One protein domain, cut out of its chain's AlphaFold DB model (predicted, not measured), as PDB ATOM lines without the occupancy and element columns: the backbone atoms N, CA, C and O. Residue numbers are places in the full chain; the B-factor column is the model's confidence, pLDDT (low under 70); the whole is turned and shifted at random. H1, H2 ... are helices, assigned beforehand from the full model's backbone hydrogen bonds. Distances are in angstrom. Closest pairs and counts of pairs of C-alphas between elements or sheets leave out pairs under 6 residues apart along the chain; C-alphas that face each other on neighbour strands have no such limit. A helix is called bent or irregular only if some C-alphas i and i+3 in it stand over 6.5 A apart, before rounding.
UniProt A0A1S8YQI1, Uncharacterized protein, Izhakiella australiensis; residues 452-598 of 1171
ATOM      1  N   THR A 452     146.754 167.731 171.497       86.00
ATOM      2  CA  THR A 452     146.993 166.699 172.525       86.00
ATOM      3  C   THR A 452     147.854 167.243 173.672       86.00
ATOM      4  O   THR A 452     147.471 167.133 174.840       86.00
ATOM      5  N   THR A 453     149.007 167.869 173.387       90.94
ATOM      6  CA  THR A 453     149.937 168.317 174.449       90.94
ATOM      7  C   THR A 453     149.329 169.358 175.411       90.94
ATOM      8  O   THR A 453     149.451 169.164 176.625       90.94
ATOM      9  N   PRO A 454     148.622 170.420 174.961       91.44
ATOM     10  CA  PRO A 454     147.918 171.344 175.856       91.44
ATOM     11  C   PRO A 454     146.830 170.672 176.699       91.44
ATOM     12  O   PRO A 454     146.647 171.037 177.860       91.44
ATOM     13  N   THR A 455     146.135 169.676 176.144       92.44
ATOM     14  CA  THR A 455     145.098 168.919 176.857       92.44
ATOM     15  C   THR A 455     145.712 168.105 178.001       92.44
ATOM     16  O   THR A 455     145.300 168.258 179.152       92.44
ATOM     17  N   VAL A 456     146.784 167.344 177.743       94.94
ATOM     18  CA  VAL A 456     147.560 166.642 178.791       94.94
ATOM     19  C   VAL A 456     148.084 167.625 179.849       94.94
ATOM     20  O   VAL A 456     147.990 167.359 181.052       94.94
ATOM     21  N   ALA A 457     148.589 168.789 179.427       94.06
ATOM     22  CA  ALA A 457     149.077 169.827 180.334       94.06
ATOM     23  C   ALA A 457     147.968 170.399 181.242       94.06
ATOM     24  O   ALA A 457     148.242 170.739 182.391       94.06
ATOM     25  N   LEU A 458     146.715 170.469 180.780       94.00
ATOM     26  CA  LEU A 458     145.576 170.899 181.599       94.00
ATOM     27  C   LEU A 458     145.167 169.835 182.623       94.00
ATOM     28  O   LEU A 458     145.077 170.150 183.809       94.00
ATOM     29  N   PHE A 459     144.988 168.578 182.203       93.75
ATOM     30  CA  PHE A 459     144.646 167.482 183.123       93.75
ATOM     31  C   PHE A 459     145.709 167.273 184.209       93.75
ATOM     32  O   PHE A 459     145.370 166.990 185.357       93.75
ATOM     33  N   THR A 460     146.993 167.430 183.880       93.12
ATOM     34  CA  THR A 460     148.093 167.339 184.859       93.12
ATOM     35  C   THR A 460     148.151 168.562 185.776       93.12
ATOM     36  O   THR A 460     148.122 168.399 186.992       93.12
ATOM     37  N   ARG A 461     148.133 169.789 185.230       94.50
ATOM     38  CA  ARG A 461     148.177 171.047 186.008       94.50
ATOM     39  C   ARG A 461     147.008 171.223 186.978       94.50
ATOM     40  O   ARG A 461     147.188 171.844 188.021       94.50
ATOM     41  N   HIS A 462     145.821 170.735 186.621       91.44
ATOM     42  CA  HIS A 462     144.613 170.861 187.443       91.44
ATOM     43  C   HIS A 462     144.334 169.633 188.319       91.44
ATOM     44  O   HIS A 462     143.298 169.592 188.977       91.44
ATOM     45  N   ASP A 463     145.267 168.672 188.370       88.50
ATOM     46  CA  ASP A 463     145.275 167.568 189.339       88.50
ATOM     47  C   ASP A 463     143.922 166.814 189.396       88.50
ATOM     48  O   ASP A 463     143.336 166.546 190.453       88.50
ATOM     49  N   ILE A 464     143.397 166.503 188.211       89.69
ATOM     50  CA  ILE A 464     142.045 165.986 187.988       89.69
ATOM     51  C   ILE A 464     142.003 164.470 188.246       89.69
ATOM     52  O   ILE A 464     142.780 163.728 187.651       89.69
ATOM     53  N   PRO A 465     141.121 163.948 189.117       87.19
ATOM     54  CA  PRO A 465     141.022 162.506 189.341       87.19
ATOM     55  C   PRO A 465     140.483 161.779 188.096       87.19
ATOM     56  O   PRO A 465     139.345 161.998 187.695       87.19
ATOM     57  N   LEU A 466     141.293 160.884 187.517       89.75
ATOM     58  CA  LEU A 466     140.923 160.036 186.378       89.75
ATOM     59  C   LEU A 466     140.769 158.570 186.807       89.75
ATOM     60  O   LEU A 466     141.718 157.936 187.280       89.75
ATOM     61  N   ASN A 467     139.566 158.030 186.608       86.75
ATOM     62  CA  ASN A 467     139.162 156.676 186.969       86.75
ATOM     63  C   ASN A 467     138.919 155.814 185.717       86.75
ATOM     64  O   ASN A 467     137.787 155.454 185.393       86.75
ATOM     65  N   PHE A 468     139.998 155.442 185.028       86.56
ATOM     66  CA  PHE A 468     139.941 154.582 183.837       86.56
ATOM     67  C   PHE A 468     139.371 153.171 184.092       86.56
ATOM     68  O   PHE A 468     139.032 152.475 183.141       86.56
ATOM     69  N   ILE A 469     139.195 152.755 185.355       84.62
ATOM     70  CA  ILE A 469     138.489 151.510 185.702       84.62
ATOM     71  C   ILE A 469     137.002 151.603 185.309       84.62
ATOM     72  O   ILE A 469     136.403 150.587 184.969       84.62
ATOM     73  N   GLY A 470     136.412 152.806 185.300       78.62
ATOM     74  CA  GLY A 470     135.064 153.028 184.763       78.62
ATOM     75  C   GLY A 470     134.982 152.687 183.274       78.62
ATOM     76  O   GLY A 470     134.167 151.859 182.887       78.62
ATOM     77  N   VAL A 471     135.903 153.236 182.473       82.31
ATOM     78  CA  VAL A 471     136.018 152.962 181.027       82.31
ATOM     79  C   VAL A 471     136.231 151.473 180.749       82.31
ATOM     80  O   VAL A 471     135.583 150.913 179.873       82.31
ATOM     81  N   PHE A 472     137.103 150.816 181.523       89.12
ATOM     82  CA  PHE A 472     137.326 149.375 181.405       89.12
ATOM     83  C   PHE A 472     136.041 148.572 181.647       89.12
ATOM     84  O   PHE A 472     135.723 147.691 180.858       89.12
ATOM     85  N   ARG A 473     135.292 148.884 182.716       85.38
ATOM     86  CA  ARG A 473     134.030 148.200 183.042       85.38
ATOM     87  C   ARG A 473     132.947 148.440 181.996       85.38
ATOM     88  O   ARG A 473     132.184 147.526 181.726       85.38
ATOM     89  N   GLU A 474     132.873 149.645 181.441       84.50
ATOM     90  CA  GLU A 474     131.907 149.981 180.394       84.50
ATOM     91  C   GLU A 474     132.214 149.204 179.105       84.50
ATOM     92  O   GLU A 474     131.337 148.525 178.585       84.50
ATOM     93  N   PHE A 475     133.481 149.175 178.671       89.81
ATOM     94  CA  PHE A 475     133.926 148.345 177.546       89.81
ATOM     95  C   PHE A 475     133.667 146.843 177.776       89.81
ATOM     96  O   PHE A 475     133.124 146.172 176.902       89.81
ATOM     97  N   ASP A 476     134.025 146.313 178.948       85.88
ATOM     98  CA  ASP A 476     133.806 144.908 179.321       85.88
ATOM     99  C   ASP A 476     132.306 144.555 179.342       85.88
ATOM    100  O   ASP A 476     131.892 143.522 178.812       85.88
ATOM    101  N   GLN A 477     131.466 145.460 179.858       85.69
ATOM    102  CA  GLN A 477     130.011 145.329 179.844       85.69
ATOM    103  C   GLN A 477     129.431 145.394 178.423       85.69
ATOM    104  O   GLN A 477     128.546 144.595 178.115       85.69
ATOM    105  N   ASP A 478     129.912 146.281 177.551       82.25
ATOM    106  CA  ASP A 478     129.468 146.362 176.154       82.25
ATOM    107  C   ASP A 478     129.823 145.067 175.396       82.25
ATOM    108  O   ASP A 478     128.949 144.451 174.777       82.25
ATOM    109  N   MET A 479     131.063 144.574 175.539       86.56
ATOM    110  CA  MET A 479     131.495 143.281 174.981       86.56
ATOM    111  C   MET A 479     130.654 142.106 175.514       86.56
ATOM    112  O   MET A 479     130.279 141.213 174.749       86.56
ATOM    113  N   HIS A 480     130.308 142.098 176.806       79.81
ATOM    114  CA  HIS A 480     129.507 141.032 177.415       79.81
ATOM    115  C   HIS A 480     127.994 141.126 177.147       79.81
ATOM    116  O   HIS A 480     127.323 140.090 177.135       79.81
ATOM    117  N   THR A 481     127.441 142.315 176.902       73.81
ATOM    118  CA  THR A 481     125.997 142.506 176.666       73.81
ATOM    119  C   THR A 481     125.592 142.074 175.254       73.81
ATOM    120  O   THR A 481     124.528 141.481 175.063       73.81
ATOM    121  N   PHE A 482     126.463 142.275 174.263       64.81
ATOM    122  CA  PHE A 482     126.222 141.932 172.852       64.81
ATOM    123  C   PHE A 482     126.439 140.449 172.494       64.81
ATOM    124  O   PHE A 482     126.467 140.094 171.315       64.81
ATOM    125  N   ASN A 483     126.533 139.558 173.489       48.97
ATOM    126  CA  ASN A 483     126.967 138.154 173.392       48.97
ATOM    127  C   ASN A 483     125.954 137.186 172.710       48.97
ATOM    128  O   ASN A 483     125.626 136.107 173.208       48.97
ATOM    129  N   ARG A 484     125.419 137.609 171.558       47.06
ATOM    130  CA  ARG A 484     124.647 136.841 170.562       47.06
ATOM    131  C   ARG A 484     125.071 137.139 169.116       47.06
ATOM    132  O   ARG A 484     124.681 136.389 168.225       47.06
ATOM    133  N   ALA A 485     125.871 138.180 168.884       51.81
ATOM    134  CA  ALA A 485     126.573 138.433 167.631       51.81
ATOM    135  C   ALA A 485     128.072 138.584 167.933       51.81
ATOM    136  O   ALA A 485     128.443 139.104 168.982       51.81
ATOM    137  N   ALA A 486     128.938 138.094 167.047       72.38
ATOM    138  CA  ALA A 486     130.379 138.222 167.237       72.38
ATOM    139  C   ALA A 486     130.834 139.620 166.802       72.38
ATOM    140  O   ALA A 486     130.777 139.927 165.612       72.38
ATOM    141  N   TYR A 487     131.298 140.440 167.749       82.00
ATOM    142  CA  TYR A 487     131.985 141.691 167.429       82.00
ATOM    143  C   TYR A 487     133.194 141.428 166.529       82.00
ATOM    144  O   TYR A 487     134.006 140.535 166.796       82.00
ATOM    145  N   SER A 488     133.356 142.250 165.497       89.06
ATOM    146  CA  SER A 488     134.633 142.379 164.809       89.06
ATOM    147  C   SER A 488     135.644 143.104 165.704       89.06
ATOM    148  O   SER A 488     135.290 143.949 166.529       89.06
ATOM    149  N   HIS A 489     136.935 142.841 165.487       90.19
ATOM    150  CA  HIS A 489     138.003 143.601 166.144       90.19
ATOM    151  C   HIS A 489     137.903 145.115 165.879       90.19
ATOM    152  O   HIS A 489     138.311 145.910 166.719       90.19
ATOM    153  N   ALA A 490     137.348 145.527 164.732       87.69
ATOM    154  CA  ALA A 490     137.192 146.936 164.390       87.69
ATOM    155  C   ALA A 490     136.149 147.644 165.273       87.69
ATOM    156  O   ALA A 490     136.390 148.771 165.697       87.69
ATOM    157  N   GLU A 491     135.034 146.976 165.583       87.94
ATOM    158  CA  GLU A 491     133.993 147.491 166.484       87.94
ATOM    159  C   GLU A 491     134.451 147.483 167.944       87.94
ATOM    160  O   GLU A 491     134.196 148.444 168.664       87.94
ATOM    161  N   ALA A 492     135.167 146.440 168.378       91.38
ATOM    162  CA  ALA A 492     135.733 146.386 169.725       91.38
ATOM    163  C   ALA A 492     136.751 147.520 169.954       91.38
ATOM    164  O   ALA A 492     136.663 148.233 170.955       91.38
ATOM    165  N   ASP A 493     137.664 147.743 169.003       92.69
ATOM    166  CA  ASP A 493     138.599 148.872 169.045       92.69
ATOM    167  C   ASP A 493     137.848 150.221 169.076       92.69
ATOM    168  O   ASP A 493     138.154 151.065 169.919       92.69
ATOM    169  N   ASN A 494     136.831 150.419 168.222       90.44
ATOM    170  CA  ASN A 494     136.061 151.670 168.182       90.44
ATOM    171  C   ASN A 494     135.258 151.916 169.471       90.44
ATOM    172  O   ASN A 494     135.224 153.040 169.970       90.44
ATOM    173  N   ASN A 495     134.644 150.880 170.052       91.31
ATOM    174  CA  ASN A 495     133.934 150.992 171.330       91.31
ATOM    175  C   ASN A 495     134.895 151.388 172.458       91.31
ATOM    176  O   ASN A 495     134.561 152.250 173.273       91.31
ATOM    177  N   LEU A 496     136.111 150.829 172.477       94.25
ATOM    178  CA  LEU A 496     137.143 151.218 173.434       94.25
ATOM    179  C   LEU A 496     137.582 152.680 173.240       94.25
ATOM    180  O   LEU A 496     137.593 153.442 174.208       94.25
ATOM    181  N   VAL A 497     137.905 153.095 172.009       94.31
ATOM    182  CA  VAL A 497     138.292 154.483 171.685       94.31
ATOM    183  C   VAL A 497     137.173 155.456 172.060       94.31
ATOM    184  O   VAL A 497     137.408 156.412 172.800       94.31
ATOM    185  N   THR A 498     135.943 155.180 171.629       92.69
ATOM    186  CA  THR A 498     134.760 155.996 171.931       92.69
ATOM    187  C   THR A 498     134.517 156.088 173.439       92.69
ATOM    188  O   THR A 498     134.292 157.187 173.940       92.69
ATOM    189  N   GLY A 499     134.641 154.986 174.189       92.31
ATOM    190  CA  GLY A 499     134.515 154.972 175.650       92.31
ATOM    191  C   GLY A 499     135.586 155.807 176.363       92.31
ATOM    192  O   GLY A 499     135.258 156.625 177.226       92.31
ATOM    193  N   ILE A 500     136.861 155.675 175.965       93.50
ATOM    194  CA  ILE A 500     137.975 156.494 176.485       93.50
ATOM    195  C   ILE A 500     137.694 157.984 176.253       93.50
ATOM    196  O   ILE A 500     137.823 158.799 177.170       93.50
ATOM    197  N   VAL A 501     137.302 158.340 175.029       94.00
ATOM    198  CA  VAL A 501     137.093 159.729 174.616       94.00
ATOM    199  C   VAL A 501     135.853 160.337 175.278       94.00
ATOM    200  O   VAL A 501     135.950 161.432 175.831       94.00
ATOM    201  N   ARG A 502     134.726 159.612 175.314       93.56
ATOM    202  CA  ARG A 502     133.492 159.992 176.030       93.56
ATOM    203  C   ARG A 502     133.769 160.271 177.506       93.56
ATOM    204  O   ARG A 502     133.335 161.295 178.031       93.56
ATOM    205  N   TYR A 503     134.530 159.397 178.165       93.44
ATOM    206  CA  TYR A 503     134.898 159.570 179.569       93.44
ATOM    207  C   TYR A 503     135.768 160.814 179.799       93.44
ATOM    208  O   TYR A 503     135.492 161.607 180.700       93.44
ATOM    209  N   LEU A 504     136.796 161.026 178.969       92.12
ATOM    210  CA  LEU A 504     137.644 162.215 179.070       92.12
ATOM    211  C   LEU A 504     136.859 163.507 178.793       92.12
ATOM    212  O   LEU A 504     137.086 164.499 179.487       92.12
ATOM    213  N   ALA A 505     135.930 163.498 177.828       91.19
ATOM    214  CA  ALA A 505     135.055 164.630 177.527       91.19
ATOM    215  C   ALA A 505     134.168 164.989 178.732       91.19
ATOM    216  O   ALA A 505     134.224 166.126 179.198       91.19
ATOM    217  N   ALA A 506     133.474 164.010 179.323       90.12
ATOM    218  CA  ALA A 506     132.628 164.220 180.501       90.12
ATOM    219  C   ALA A 506     133.411 164.757 181.718       90.12
ATOM    220  O   ALA A 506     132.950 165.663 182.413       90.12
ATOM    221  N   VAL A 507     134.637 164.270 181.959       89.06
ATOM    222  CA  VAL A 507     135.512 164.826 183.010       89.06
ATOM    223  C   VAL A 507     135.975 166.253 182.667       89.06
ATOM    224  O   VAL A 507     136.139 167.082 183.566       89.06
ATOM    225  N   CYS A 508     136.162 166.580 181.385       88.50
ATOM    226  CA  CYS A 508     136.421 167.948 180.931       88.50
ATOM    227  C   CYS A 508     135.227 168.877 181.207       88.50
ATOM    228  O   CYS A 508     135.417 169.964 181.760       88.50
ATOM    229  N   ASP A 509     134.014 168.437 180.871       87.69
ATOM    230  CA  ASP A 509     132.772 169.179 181.105       87.69
ATOM    231  C   ASP A 509     132.582 169.468 182.604       87.69
ATOM    232  O   ASP A 509     132.364 170.615 182.997       87.69
ATOM    233  N   GLU A 510     132.752 168.452 183.456       88.81
ATOM    234  CA  GLU A 510     132.522 168.565 184.900       88.81
ATOM    235  C   GLU A 510     133.635 169.335 185.643       88.81
ATOM    236  O   GLU A 510     133.357 170.082 186.583       88.81
ATOM    237  N   LYS A 511     134.912 169.152 185.263       87.56
ATOM    238  CA  LYS A 511     136.067 169.656 186.039       87.56
ATOM    239  C   LYS A 511     136.850 170.793 185.370       87.56
ATOM    240  O   LYS A 511     137.466 171.587 186.082       87.56
ATOM    241  N   LEU A 512     136.859 170.895 184.035       81.88
ATOM    242  CA  LEU A 512     137.658 171.887 183.291       81.88
ATOM    243  C   LEU A 512     136.854 173.067 182.737       81.88
ATOM    244  O   LEU A 512     137.460 174.108 182.483       81.88
ATOM    245  N   ALA A 513     135.523 172.999 182.634       77.62
ATOM    246  CA  ALA A 513     134.702 174.144 182.210       77.62
ATOM    247  C   ALA A 513     134.963 175.421 183.050       77.62
ATOM    248  O   ALA A 513     135.028 176.534 182.517       77.62
ATOM    249  N   ALA A 514     135.224 175.258 184.355       79.38
ATOM    250  CA  ALA A 514     135.579 176.336 185.283       79.38
ATOM    251  C   ALA A 514     136.979 176.957 185.052       79.38
ATOM    252  O   ALA A 514     137.252 178.057 185.529       79.38
ATOM    253  N   VAL A 515     137.864 176.300 184.291       83.62
ATOM    254  CA  VAL A 515     139.232 176.769 183.966       83.62
ATOM    255  C   VAL A 515     139.236 177.762 182.782       83.62
ATOM    256  O   VAL A 515     140.276 178.240 182.325       83.62
ATOM    257  N   GLY A 516     138.055 178.156 182.299       89.06
ATOM    258  CA  GLY A 516     137.891 179.248 181.342       89.06
ATOM    259  C   GLY A 516     138.312 178.862 179.924       89.06
ATOM    260  O   GLY A 516     137.973 177.789 179.435       89.06
ATOM    261  N   ILE A 517     139.018 179.756 179.222       88.38
ATOM    262  CA  ILE A 517     139.291 179.598 177.779       88.38
ATOM    263  C   ILE A 517     140.147 178.355 177.483       88.38
ATOM    264  O   ILE A 517     139.914 177.692 176.478       88.38
ATOM    265  N   GLN A 518     141.112 178.015 178.346       87.56
ATOM    266  CA  GLN A 518     141.943 176.821 178.146       87.56
ATOM    267  C   GLN A 518     141.139 175.532 178.376       87.56
ATOM    268  O   GLN A 518     141.204 174.630 177.545       87.56
ATOM    269  N   GLY A 519     140.311 175.488 179.426       88.38
ATOM    270  CA  GLY A 519     139.391 174.376 179.677       88.38
ATOM    271  C   GLY A 519     138.410 174.154 178.524       88.38
ATOM    272  O   GLY A 519     138.331 173.049 178.001       88.38
ATOM    273  N   ARG A 520     137.765 175.222 178.032       87.56
ATOM    274  CA  ARG A 520     136.856 175.152 176.870       87.56
ATOM    275  C   ARG A 520     137.535 174.716 175.565       87.56
ATOM    276  O   ARG A 520     136.875 174.154 174.701       87.56
ATOM    277  N   LYS A 521     138.844 174.945 175.397       90.81
ATOM    278  CA  LYS A 521     139.589 174.404 174.246       90.81
ATOM    279  C   LYS A 521     139.792 172.892 174.354       90.81
ATOM    280  O   LYS A 521     139.500 172.194 173.392       90.81
ATOM    281  N   ALA A 522     140.226 172.395 175.516       89.94
ATOM    282  CA  ALA A 522     140.344 170.955 175.762       89.94
ATOM    283  C   ALA A 522     138.982 170.244 175.641       89.94
ATOM    284  O   ALA A 522     138.882 169.217 174.982       89.94
ATOM    285  N   GLN A 523     137.927 170.848 176.191       90.94
ATOM    286  CA  GLN A 523     136.538 170.410 176.046       90.94
ATOM    287  C   GLN A 523     136.143 170.256 174.566       90.94
ATOM    288  O   GLN A 523     135.779 169.163 174.143       90.94
ATOM    289  N   ASN A 524     136.282 171.315 173.757       92.44
ATOM    290  CA  ASN A 524     135.943 171.265 172.331       92.44
ATOM    291  C   ASN A 524     136.771 170.224 171.556       92.44
ATOM    292  O   ASN A 524     136.219 169.545 170.698       92.44
ATOM    293  N   TYR A 525     138.063 170.075 171.865       93.81
ATOM    294  CA  TYR A 525     138.935 169.073 171.242       93.81
ATOM    295  C   TYR A 525     138.467 167.637 171.533       93.81
ATOM    296  O   TYR A 525     138.358 166.821 170.619       93.81
ATOM    297  N   LEU A 526     138.115 167.337 172.789       93.88
ATOM    298  CA  LEU A 526     137.595 166.022 173.170       93.88
ATOM    299  C   LEU A 526     136.203 165.752 172.580       93.88
ATOM    300  O   LEU A 526     135.959 164.641 172.120       93.88
ATOM    301  N   HIS A 527     135.314 166.752 172.518       92.06
ATOM    302  CA  HIS A 527     134.007 166.615 171.857       92.06
ATOM    303  C   HIS A 527     134.128 166.453 170.334       92.06
ATOM    304  O   HIS A 527     133.398 165.652 169.753       92.06
ATOM    305  N   GLN A 528     135.080 167.129 169.683       93.25
ATOM    306  CA  GLN A 528     135.381 166.892 168.267       93.25
ATOM    307  C   GLN A 528     135.900 165.466 168.050       93.25
ATOM    308  O   GLN A 528     135.404 164.771 167.171       93.25
ATOM    309  N   MET A 529     136.852 165.002 168.862       92.12
ATOM    310  CA  MET A 529     137.368 163.632 168.773       92.12
ATOM    311  C   MET A 529     136.281 162.583 169.085       92.12
ATOM    312  O   MET A 529     136.266 161.520 168.470       92.12
ATOM    313  N   HIS A 530     135.331 162.885 169.978       92.31
ATOM    314  CA  HIS A 530     134.163 162.037 170.241       92.31
ATOM    315  C   HIS A 530     133.255 161.945 169.009       92.31
ATOM    316  O   HIS A 530     132.816 160.855 168.651       92.31
ATOM    317  N   ALA A 531     133.014 163.068 168.327       88.44
ATOM    318  CA  ALA A 531     132.272 163.091 167.070       88.44
ATOM    319  C   ALA A 531     133.027 162.379 165.932       88.44
ATOM    320  O   ALA A 531     132.402 161.680 165.143       88.44
ATOM    321  N   GLU A 532     134.358 162.500 165.859       88.12
ATOM    322  CA  GLU A 532     135.197 161.771 164.897       88.12
ATOM    323  C   GLU A 532     135.096 160.249 165.110       88.12
ATOM    324  O   GLU A 532     134.794 159.539 164.152       88.12
ATOM    325  N   ALA A 533     135.233 159.755 166.348       86.88
ATOM    326  CA  ALA A 533     135.073 158.333 166.680       86.88
ATOM    327  C   ALA A 533     133.636 157.821 166.442       86.88
ATOM    328  O   ALA A 533     133.430 156.789 165.802       86.88
ATOM    329  N   LYS A 534     132.621 158.587 166.869       86.62
ATOM    330  CA  LYS A 534     131.200 158.250 166.677       86.62
ATOM    331  C   LYS A 534     130.741 158.341 165.210       86.62
ATOM    332  O   LYS A 534     129.689 157.806 164.884       86.62
ATOM    333  N   SER A 535     131.504 158.978 164.314       76.69
ATOM    334  CA  SER A 535     131.131 159.154 162.893       76.69
ATOM    335  C   SER A 535     131.289 157.908 162.003       76.69
ATOM    336  O   SER A 535     131.227 158.023 160.779       76.69
ATOM    337  N   ILE A 536     131.479 156.724 162.592       67.38
ATOM    338  CA  ILE A 536     131.352 155.440 161.895       67.38
ATOM    339  C   ILE A 536     129.876 155.022 161.887       67.38
ATOM    340  O   ILE A 536     129.348 154.571 162.903       67.38
ATOM    341  N   ASP A 537     129.229 155.137 160.726       55.47
ATOM    342  CA  ASP A 537     127.984 154.416 160.442       55.47
ATOM    343  C   ASP A 537     128.235 152.898 160.364       55.47
ATOM    344  O   ASP A 537     129.354 152.441 160.132       55.47
ATOM    345  N   ALA A 538     127.177 152.102 160.542       52.59
ATOM    346  CA  ALA A 538     127.259 150.649 160.745       52.59
ATOM    347  C   ALA A 538     127.765 149.814 159.542       52.59
ATOM    348  O   ALA A 538     127.854 148.589 159.651       52.59
ATOM    349  N   ASP A 539     128.130 150.434 158.417       52.72
ATOM    350  CA  ASP A 539     128.774 149.764 157.282       52.72
ATOM    351  C   ASP A 539     130.259 149.487 157.600       52.72
ATOM    352  O   ASP A 539     131.170 150.203 157.180       52.72
ATOM    353  N   GLN A 540     130.480 148.399 158.351       55.16
ATOM    354  CA  GLN A 540     131.721 147.913 158.995       55.16
ATOM    355  C   GLN A 540     133.029 147.916 158.164       55.16
ATOM    356  O   GLN A 540     134.090 147.580 158.693       55.16
ATOM    357  N   GLN A 541     132.990 148.208 156.863       53.16
ATOM    358  CA  GLN A 541     134.042 147.842 155.910       53.16
ATOM    359  C   GLN A 541     134.999 148.980 155.512       53.16
ATOM    360  O   GLN A 541     136.008 148.716 154.856       53.16
ATOM    361  N   VAL A 542     134.747 150.223 155.943       57.56
ATOM    362  CA  VAL A 542     135.679 151.353 155.762       57.56
ATOM    363  C   VAL A 542     135.979 152.019 157.108       57.56
ATOM    364  O   VAL A 542     135.270 152.928 157.540       57.56
ATOM    365  N   ARG A 543     137.091 151.626 157.750       64.69
ATOM    366  CA  ARG A 543     137.739 152.474 158.769       64.69
ATOM    367  C   ARG A 543     138.133 153.785 158.093       64.69
ATOM    368  O   ARG A 543     139.073 153.811 157.303       64.69
ATOM    369  N   THR A 544     137.395 154.854 158.371       70.38
ATOM    370  CA  THR A 544     137.707 156.179 157.827       70.38
ATOM    371  C   THR A 544     138.978 156.730 158.471       70.38
ATOM    372  O   THR A 544     139.264 156.452 159.639       70.38
ATOM    373  N   ASP A 545     139.713 157.582 157.750       80.69
ATOM    374  CA  ASP A 545     140.915 158.241 158.286       80.69
ATOM    375  C   ASP A 545     140.623 159.032 159.577       80.69
ATOM    376  O   ASP A 545     141.498 159.190 160.425       80.69
ATOM    377  N   LYS A 546     139.369 159.474 159.763       81.00
ATOM    378  CA  LYS A 546     138.884 160.137 160.983       81.00
ATOM    379  C   LYS A 546     138.883 159.217 162.202       81.00
ATOM    380  O   LYS A 546     139.287 159.667 163.268       81.00
ATOM    381  N   HIS A 547     138.462 157.956 162.064       83.94
ATOM    382  CA  HIS A 547     138.535 157.004 163.177       83.94
ATOM    383  C   HIS A 547     139.988 156.741 163.555       83.94
ATOM    384  O   HIS A 547     140.330 156.824 164.724       83.94
ATOM    385  N   ASN A 548     140.851 156.475 162.572       86.56
ATOM    386  CA  ASN A 548     142.261 156.184 162.840       86.56
ATOM    387  C   ASN A 548     142.952 157.401 163.491       86.56
ATOM    388  O   ASN A 548     143.699 157.248 164.454       86.56
ATOM    389  N   ALA A 549     142.614 158.620 163.056       87.69
ATOM    390  CA  ALA A 549     143.043 159.846 163.723       87.69
ATOM    391  C   ALA A 549     142.492 159.975 165.156       87.69
ATOM    392  O   ALA A 549     143.235 160.382 166.045       87.69
ATOM    393  N   ALA A 550     141.226 159.633 165.416       88.31
ATOM    394  CA  ALA A 550     140.653 159.650 166.766       88.31
ATOM    395  C   ALA A 550     141.270 158.576 167.685       88.31
ATOM    396  O   ALA A 550     141.537 158.859 168.852       88.31
ATOM    397  N   GLU A 551     141.558 157.384 167.156       93.38
ATOM    398  CA  GLU A 551     142.277 156.298 167.829       93.38
ATOM    399  C   GLU A 551     143.678 156.758 168.257       93.38
ATOM    400  O   GLU A 551     144.010 156.727 169.444       93.38
ATOM    401  N   ASP A 552     144.480 157.257 167.312       92.69
ATOM    402  CA  ASP A 552     145.852 157.681 167.587       92.69
ATOM    403  C   ASP A 552     145.901 158.934 168.489       92.69
ATOM    404  O   ASP A 552     146.750 159.001 169.380       92.69
ATOM    405  N   LYS A 553     144.956 159.884 168.363       94.00
ATOM    406  CA  LYS A 553     144.788 161.007 169.317       94.00
ATOM    407  C   LYS A 553     144.454 160.515 170.729       94.00
ATOM    408  O   LYS A 553     145.069 160.961 171.699       94.00
ATOM    409  N   ALA A 554     143.500 159.591 170.872       93.56
ATOM    410  CA  ALA A 554     143.094 159.051 172.170       93.56
ATOM    411  C   ALA A 554     144.246 158.297 172.852       93.56
ATOM    412  O   ALA A 554     144.490 158.466 174.052       93.56
ATOM    413  N   LEU A 555     145.009 157.518 172.083       94.00
ATOM    414  CA  LEU A 555     146.190 156.813 172.576       94.00
ATOM    415  C   LEU A 555     147.351 157.769 172.889       94.00
ATOM    416  O   LEU A 555     148.009 157.584 173.912       94.00
ATOM    417  N   ALA A 556     147.558 158.835 172.109       94.19
ATOM    418  CA  ALA A 556     148.545 159.876 172.405       94.19
ATOM    419  C   ALA A 556     148.197 160.672 173.680       94.19
ATOM    420  O   ALA A 556     149.084 160.958 174.491       94.19
ATOM    421  N   LEU A 557     146.912 160.967 173.917       94.88
ATOM    422  CA  LEU A 557     146.425 161.529 175.183       94.88
ATOM    423  C   LEU A 557     146.713 160.589 176.360       94.88
ATOM    424  O   LEU A 557     147.270 161.032 177.365       94.88
ATOM    425  N   LEU A 558     146.383 159.297 176.245       94.81
ATOM    426  CA  LEU A 558     146.675 158.310 177.290       94.81
ATOM    427  C   LEU A 558     148.182 158.162 177.541       94.81
ATOM    428  O   LEU A 558     148.605 158.140 178.698       94.81
ATOM    429  N   GLN A 559     148.999 158.123 176.487       95.25
ATOM    430  CA  GLN A 559     150.456 158.078 176.588       95.25
ATOM    431  C   GLN A 559     150.989 159.318 177.311       95.25
ATOM    432  O   GLN A 559     151.714 159.179 178.298       95.25
ATOM    433  N   GLY A 560     150.573 160.518 176.900       94.62
ATOM    434  CA  GLY A 560     150.942 161.770 177.556       94.62
ATOM    435  C   GLY A 560     150.535 161.805 179.032       94.62
ATOM    436  O   GLY A 560     151.372 162.089 179.890       94.62
ATOM    437  N   LEU A 561     149.294 161.432 179.358       94.88
ATOM    438  CA  LEU A 561     148.813 161.336 180.742       94.88
ATOM    439  C   LEU A 561     149.613 160.308 181.560       94.88
ATOM    440  O   LEU A 561     149.945 160.583 182.712       94.88
ATOM    441  N   SER A 562     149.980 159.163 180.974       94.94
ATOM    442  CA  SER A 562     150.754 158.104 181.646       94.94
ATOM    443  C   SER A 562     152.177 158.518 182.038       94.94
ATOM    444  O   SER A 562     152.765 157.910 182.934       94.94
ATOM    445  N   THR A 563     152.728 159.575 181.427       93.56
ATOM    446  CA  THR A 563     154.007 160.152 181.873       93.56
ATOM    447  C   THR A 563     153.893 160.781 183.265       93.56
ATOM    448  O   THR A 563     154.872 160.811 184.014       93.56
ATOM    449  N   HIS A 564     152.695 161.239 183.650       94.25
ATOM    450  CA  HIS A 564     152.458 161.893 184.927       94.25
ATOM    451  C   HIS A 564     152.246 160.857 186.048       94.25
ATOM    452  O   HIS A 564     151.334 160.029 185.944       94.25
ATOM    453  N   PRO A 565     153.012 160.903 187.161       92.94
ATOM    454  CA  PRO A 565     152.976 159.867 188.200       92.94
ATOM    455  C   PRO A 565     151.582 159.562 188.761       92.94
ATOM    456  O   PRO A 565     151.294 158.411 189.083       92.94
ATOM    457  N   ARG A 566     150.705 160.573 188.834       91.44
ATOM    458  CA  ARG A 566     149.330 160.445 189.339       91.44
ATOM    459  C   ARG A 566     148.423 159.581 188.454       91.44
ATOM    460  O   ARG A 566     147.536 158.916 188.981       91.44
ATOM    461  N   TYR A 567     148.616 159.594 187.135       94.00
ATOM    462  CA  TYR A 567     147.763 158.853 186.192       94.00
ATOM    463  C   TYR A 567     148.415 157.564 185.711       94.00
ATOM    464  O   TYR A 567     147.701 156.618 185.378       94.00
ATOM    465  N   ARG A 568     149.756 157.506 185.743       93.88
ATOM    466  CA  ARG A 568     150.559 156.362 185.309       93.88
ATOM    467  C   ARG A 568     149.992 155.031 185.785       93.88
ATOM    468  O   ARG A 568     149.652 154.223 184.940       93.88
ATOM    469  N   ALA A 569     149.842 154.830 187.096       91.50
ATOM    470  CA  ALA A 569     149.421 153.542 187.657       91.50
ATOM    471  C   ALA A 569     148.050 153.069 187.131       91.50
ATOM    472  O   ALA A 569     147.915 151.914 186.730       91.50
ATOM    473  N   ASN A 570     147.058 153.967 187.072       90.81
ATOM    474  CA  ASN A 570     145.721 153.646 186.565       90.81
ATOM    475  C   ASN A 570     145.762 153.320 185.065       90.81
ATOM    476  O   ASN A 570     145.179 152.326 184.641       90.81
ATOM    477  N   ILE A 571     146.477 154.126 184.270       94.12
ATOM    478  CA  ILE A 571     146.573 153.936 182.816       94.12
ATOM    479  C   ILE A 571     147.356 152.662 182.485       94.12
ATOM    480  O   ILE A 571     146.876 151.859 181.693       94.12
ATOM    481  N   THR A 572     148.507 152.413 183.122       92.81
ATOM    482  CA  THR A 572     149.293 151.190 182.889       92.81
ATOM    483  C   THR A 572     148.533 149.937 183.320       92.81
ATOM    484  O   THR A 572     148.619 148.917 182.645       92.81
ATOM    485  N   SER A 573     147.754 150.008 184.409       90.88
ATOM    486  CA  SER A 573     146.936 148.878 184.865       90.88
ATOM    487  C   SER A 573     145.784 148.574 183.907       90.88
ATOM    488  O   SER A 573     145.543 147.409 183.619       90.88
ATOM    489  N   VAL A 574     145.074 149.590 183.404       91.31
ATOM    490  CA  VAL A 574     143.963 149.381 182.459       91.31
ATOM    491  C   VAL A 574     144.482 148.951 181.085       91.31
ATOM    492  O   VAL A 574     143.946 148.016 180.500       91.31
ATOM    493  N   ALA A 575     145.578 149.547 180.607       94.38
ATOM    494  CA  ALA A 575     146.225 149.133 179.365       94.38
ATOM    495  C   ALA A 575     146.738 147.682 179.430       94.38
ATOM    496  O   ALA A 575     146.597 146.954 178.455       94.38
ATOM    497  N   GLY A 576     147.268 147.244 180.581       94.44
ATOM    498  CA  GLY A 576     147.718 145.862 180.793       94.44
ATOM    499  C   GLY A 576     146.586 144.840 180.956       94.44
ATOM    500  O   GLY A 576     146.774 143.674 180.634       94.44
ATOM    501  N   LEU A 577     145.399 145.259 181.411       92.81
ATOM    502  CA  LEU A 577     144.201 144.407 181.394       92.81
ATOM    503  C   LEU A 577     143.628 144.261 179.976       92.81
ATOM    504  O   LEU A 577     143.112 143.204 179.623       92.81
ATOM    505  N   LEU A 578     143.720 145.312 179.155       93.62
ATOM    506  CA  LEU A 578     143.192 145.320 177.790       93.62
ATOM    507  C   LEU A 578     144.163 144.746 176.746       93.62
ATOM    508  O   LEU A 578     143.700 144.246 175.723       93.62
ATOM    509  N   SER A 579     145.482 144.750 176.981       94.19
ATOM    510  CA  SER A 579     146.466 144.185 176.039       94.19
ATOM    511  C   SER A 579     146.277 142.689 175.772       94.19
ATOM    512  O   SER A 579     146.649 142.208 174.703       94.19
ATOM    513  N   ASP A 580     145.643 141.971 176.700       91.25
ATOM    514  CA  ASP A 580     145.346 140.542 176.581       91.25
ATOM    515  C   ASP A 580     143.910 140.281 176.065       91.25
ATOM    516  O   ASP A 580     143.512 139.132 175.859       91.25
ATOM    517  N   SER A 581     143.120 141.337 175.811       92.56
ATOM    518  CA  SER A 581     141.720 141.231 175.384       92.56
ATOM    519  C   SER A 581     141.584 140.632 173.984       92.56
ATOM    520  O   SER A 581     141.875 141.272 172.972       92.56
ATOM    521  N   HIS A 582     141.066 139.406 173.915       91.12
ATOM    522  CA  HIS A 582     140.820 138.700 172.656       91.12
ATOM    523  C   HIS A 582     139.776 139.374 171.744       91.12
ATOM    524  O   HIS A 582     139.712 139.030 170.565       91.12
ATOM    525  N   TYR A 583     139.000 140.339 172.252       92.31
ATOM    526  CA  TYR A 583     138.079 141.152 171.453       92.31
ATOM    527  C   TYR A 583     138.802 142.221 170.621       92.31
ATOM    528  O   TYR A 583     138.380 142.505 169.504       92.31
ATOM    529  N   LEU A 584     139.905 142.783 171.125       94.00
ATOM    530  CA  LEU A 584     140.635 143.880 170.478       94.00
ATOM    531  C   LEU A 584     141.566 143.384 169.364       94.00
ATOM    532  O   LEU A 584     142.102 142.263 169.412       94.00
ATOM    533  N   SER A 585     141.810 144.244 168.371       94.19
ATOM    534  CA  SER A 585     142.726 143.922 167.276       94.19
ATOM    535  C   SER A 585     144.155 143.659 167.783       94.19
ATOM    536  O   SER A 585     144.549 144.154 168.845       94.19
ATOM    537  N   PRO A 586     144.973 142.885 167.043       94.88
ATOM    538  CA  PRO A 586     146.385 142.705 167.382       94.88
ATOM    539  C   PRO A 586     147.157 144.032 167.454       94.88
ATOM    540  O   PRO A 586     148.050 144.167 168.287       94.88
ATOM    541  N   GLU A 587     146.790 145.015 166.624       94.31
ATOM    542  CA  GLU A 587     147.394 146.350 166.619       94.31
ATOM    543  C   GLU A 587     147.027 147.134 167.884       94.31
ATOM    544  O   GLU A 587     147.921 147.582 168.601       94.31
ATOM    545  N   MET A 588     145.735 147.232 168.217       94.81
ATOM    546  CA  MET A 588     145.263 147.899 169.435       94.81
ATOM    547  C   MET A 588     145.878 147.264 170.687       94.81
ATOM    548  O   MET A 588     146.414 147.964 171.546       94.81
ATOM    549  N   ARG A 589     145.919 145.925 170.758       95.62
ATOM    550  CA  ARG A 589     146.619 145.203 171.833       95.62
ATOM    551  C   ARG A 589     148.106 145.531 171.904       95.62
ATOM    552  O   ARG A 589     148.622 145.697 173.006       95.62
ATOM    553  N   GLN A 590     148.798 145.673 170.773       95.44
ATOM    554  CA  GLN A 590     150.209 146.069 170.747       95.44
ATOM    555  C   GLN A 590     150.410 147.527 171.200       95.44
ATOM    556  O   GLN A 590     151.307 147.789 172.008       95.44
ATOM    557  N   LYS A 591     149.562 148.466 170.748       94.12
ATOM    558  CA  LYS A 591     149.570 149.866 171.210       94.12
ATOM    559  C   LYS A 591     149.362 149.920 172.734       94.12
ATOM    560  O   LYS A 591     150.188 150.498 173.444       94.12
ATOM    561  N   LEU A 592     148.356 149.219 173.261       94.88
ATOM    562  CA  LEU A 592     148.071 149.118 174.700       94.88
ATOM    563  C   LEU A 592     149.178 148.407 175.495       94.88
ATOM    564  O   LEU A 592     149.548 148.880 176.566       94.88
ATOM    565  N   ALA A 593     149.782 147.337 174.973       95.06
ATOM    566  CA  ALA A 593     150.917 146.673 175.617       95.06
ATOM    567  C   ALA A 593     152.131 147.614 175.750       95.06
ATOM    568  O   ALA A 593     152.814 147.604 176.777       95.06
ATOM    569  N   SER A 594     152.388 148.462 174.747       94.06
ATOM    570  CA  SER A 594     153.453 149.476 174.816       94.06
ATOM    571  C   SER A 594     153.175 150.545 175.882       94.06
ATOM    572  O   SER A 594     154.080 150.963 176.604       94.06
ATOM    573  N   LEU A 595     151.903 150.921 176.056       93.69
ATOM    574  CA  LEU A 595     151.444 151.841 177.093       93.69
ATOM    575  C   LEU A 595     151.535 151.211 178.496       93.69
ATOM    576  O   LEU A 595     151.983 151.869 179.434       93.69
ATOM    577  N   ALA A 596     151.176 149.930 178.633       93.25
ATOM    578  CA  ALA A 596     151.197 149.174 179.888       93.25
ATOM    579  C   ALA A 596     152.616 148.985 180.451       93.25
ATOM    580  O   ALA A 596     152.858 149.241 181.631       93.25
ATOM    581  N   ASN A 597     153.569 148.604 179.595       91.88
ATOM    582  CA  ASN A 597     154.988 148.506 179.959       91.88
ATOM    583  C   ASN A 597     155.635 149.889 180.195       91.88
ATOM    584  O   ASN A 597     156.691 149.996 180.825       91.88
ATOM    585  N   GLY A 598     154.988 150.957 179.717       77.31
ATOM    586  CA  GLY A 598     155.558 152.291 179.598       77.31
ATOM    587  C   GLY A 598     156.557 152.386 178.442       77.31
ATOM    588  O   GLY A 598     157.089 151.385 177.963       77.31
TER     589      GLY A 598
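This is residues 452 to 598 of the 1171 residues of an uncharacterized protein of Izhakiella australiensis (UniProt A0A1S8YQI1). The hairpin of H3 and H4 and the helix H2, which packs on H3 on the side away from H4, make one layer, and H5 slants across H3 on one face of that layer. The hairpin of H6 and H7 packs at the far end of H5, where the short H1 also packs between H4 and H5, while residues 480 to 485 stick out. The 147 printed residues hold seven named helices, H1 to H7 in order, and no named strand; the class is all helix. The whole is compact, with a radius of gyration of the C-alphas of 14.8 A and spans of 44 by 31 by 25 A.

H1, residues 452 to 461, touches H4, residues 517 to 534, with Thr 455 and Ala 522 as closest C-alphas at 5.3 A; H4 does so with residues 518 to 522 alone. H2, residues 468 to 481, and H3, residues 489 to 511, form a helical hairpin; their closest C-alphas, Val 471 and Gly 499, are 5.9 A apart. H3 and H4 form another, at a shallow tilt of 22 degrees, opposite ways, with the closest C-alphas, Ala 505 and Leu 526, at 5.2 A. H5, residues 545 to 562, is the hub, touching five helices. It touches H3 at a steep tilt of 57 degrees; the closest C-alphas, Val 497 and Glu 551, are 5.8 A apart. H6, residues 565 to 578, and H7, residues 586 to 597, form a helical hairpin at a tilt of 35.1 degrees, only just steep; their closest C-alphas, Thr 572 and Ala 596, are 4.1 A apart. H5 and H7 only just touch, with 3 pairs of C-alphas within 8 A, the closest being Gln 559 and Leu 595 at 6.3 A. H2 and H4 are apart. The helix packing is part aligned, part crossed: 4 of 10 touching pairs are at a shallow tilt. Every O i to N i+4 pair is within hydrogen-bond range in H1, H2, H3, H4, H5 and H7, and 8 of 10 are in H6.

H1 begins at C-alpha 452, (146.993, 166.699, 172.525). H3 is the longest helix, 32.8 A from first to last C-alpha; H4 measures 25.4 A and H5 25.3 A. H6 measures 20.4 A, H2 19.8 A, H7 16.3 A and H1 14.2 A. H6 is irregular: C-alphas 566 and 569 are 7.1 A apart. H7 ends at C-alpha 597, (154.988, 148.506, 179.959).

The two C-alphas farthest apart, Arg 484 and Ile 517, are 45.8 A apart. The printed part has no cut and no long link; the links H3 to H4 and H5 to H6 are tight. The mean pLDDT of the printed part is 87.1, and residues 482 to 485 and 536 to 543 are under 70.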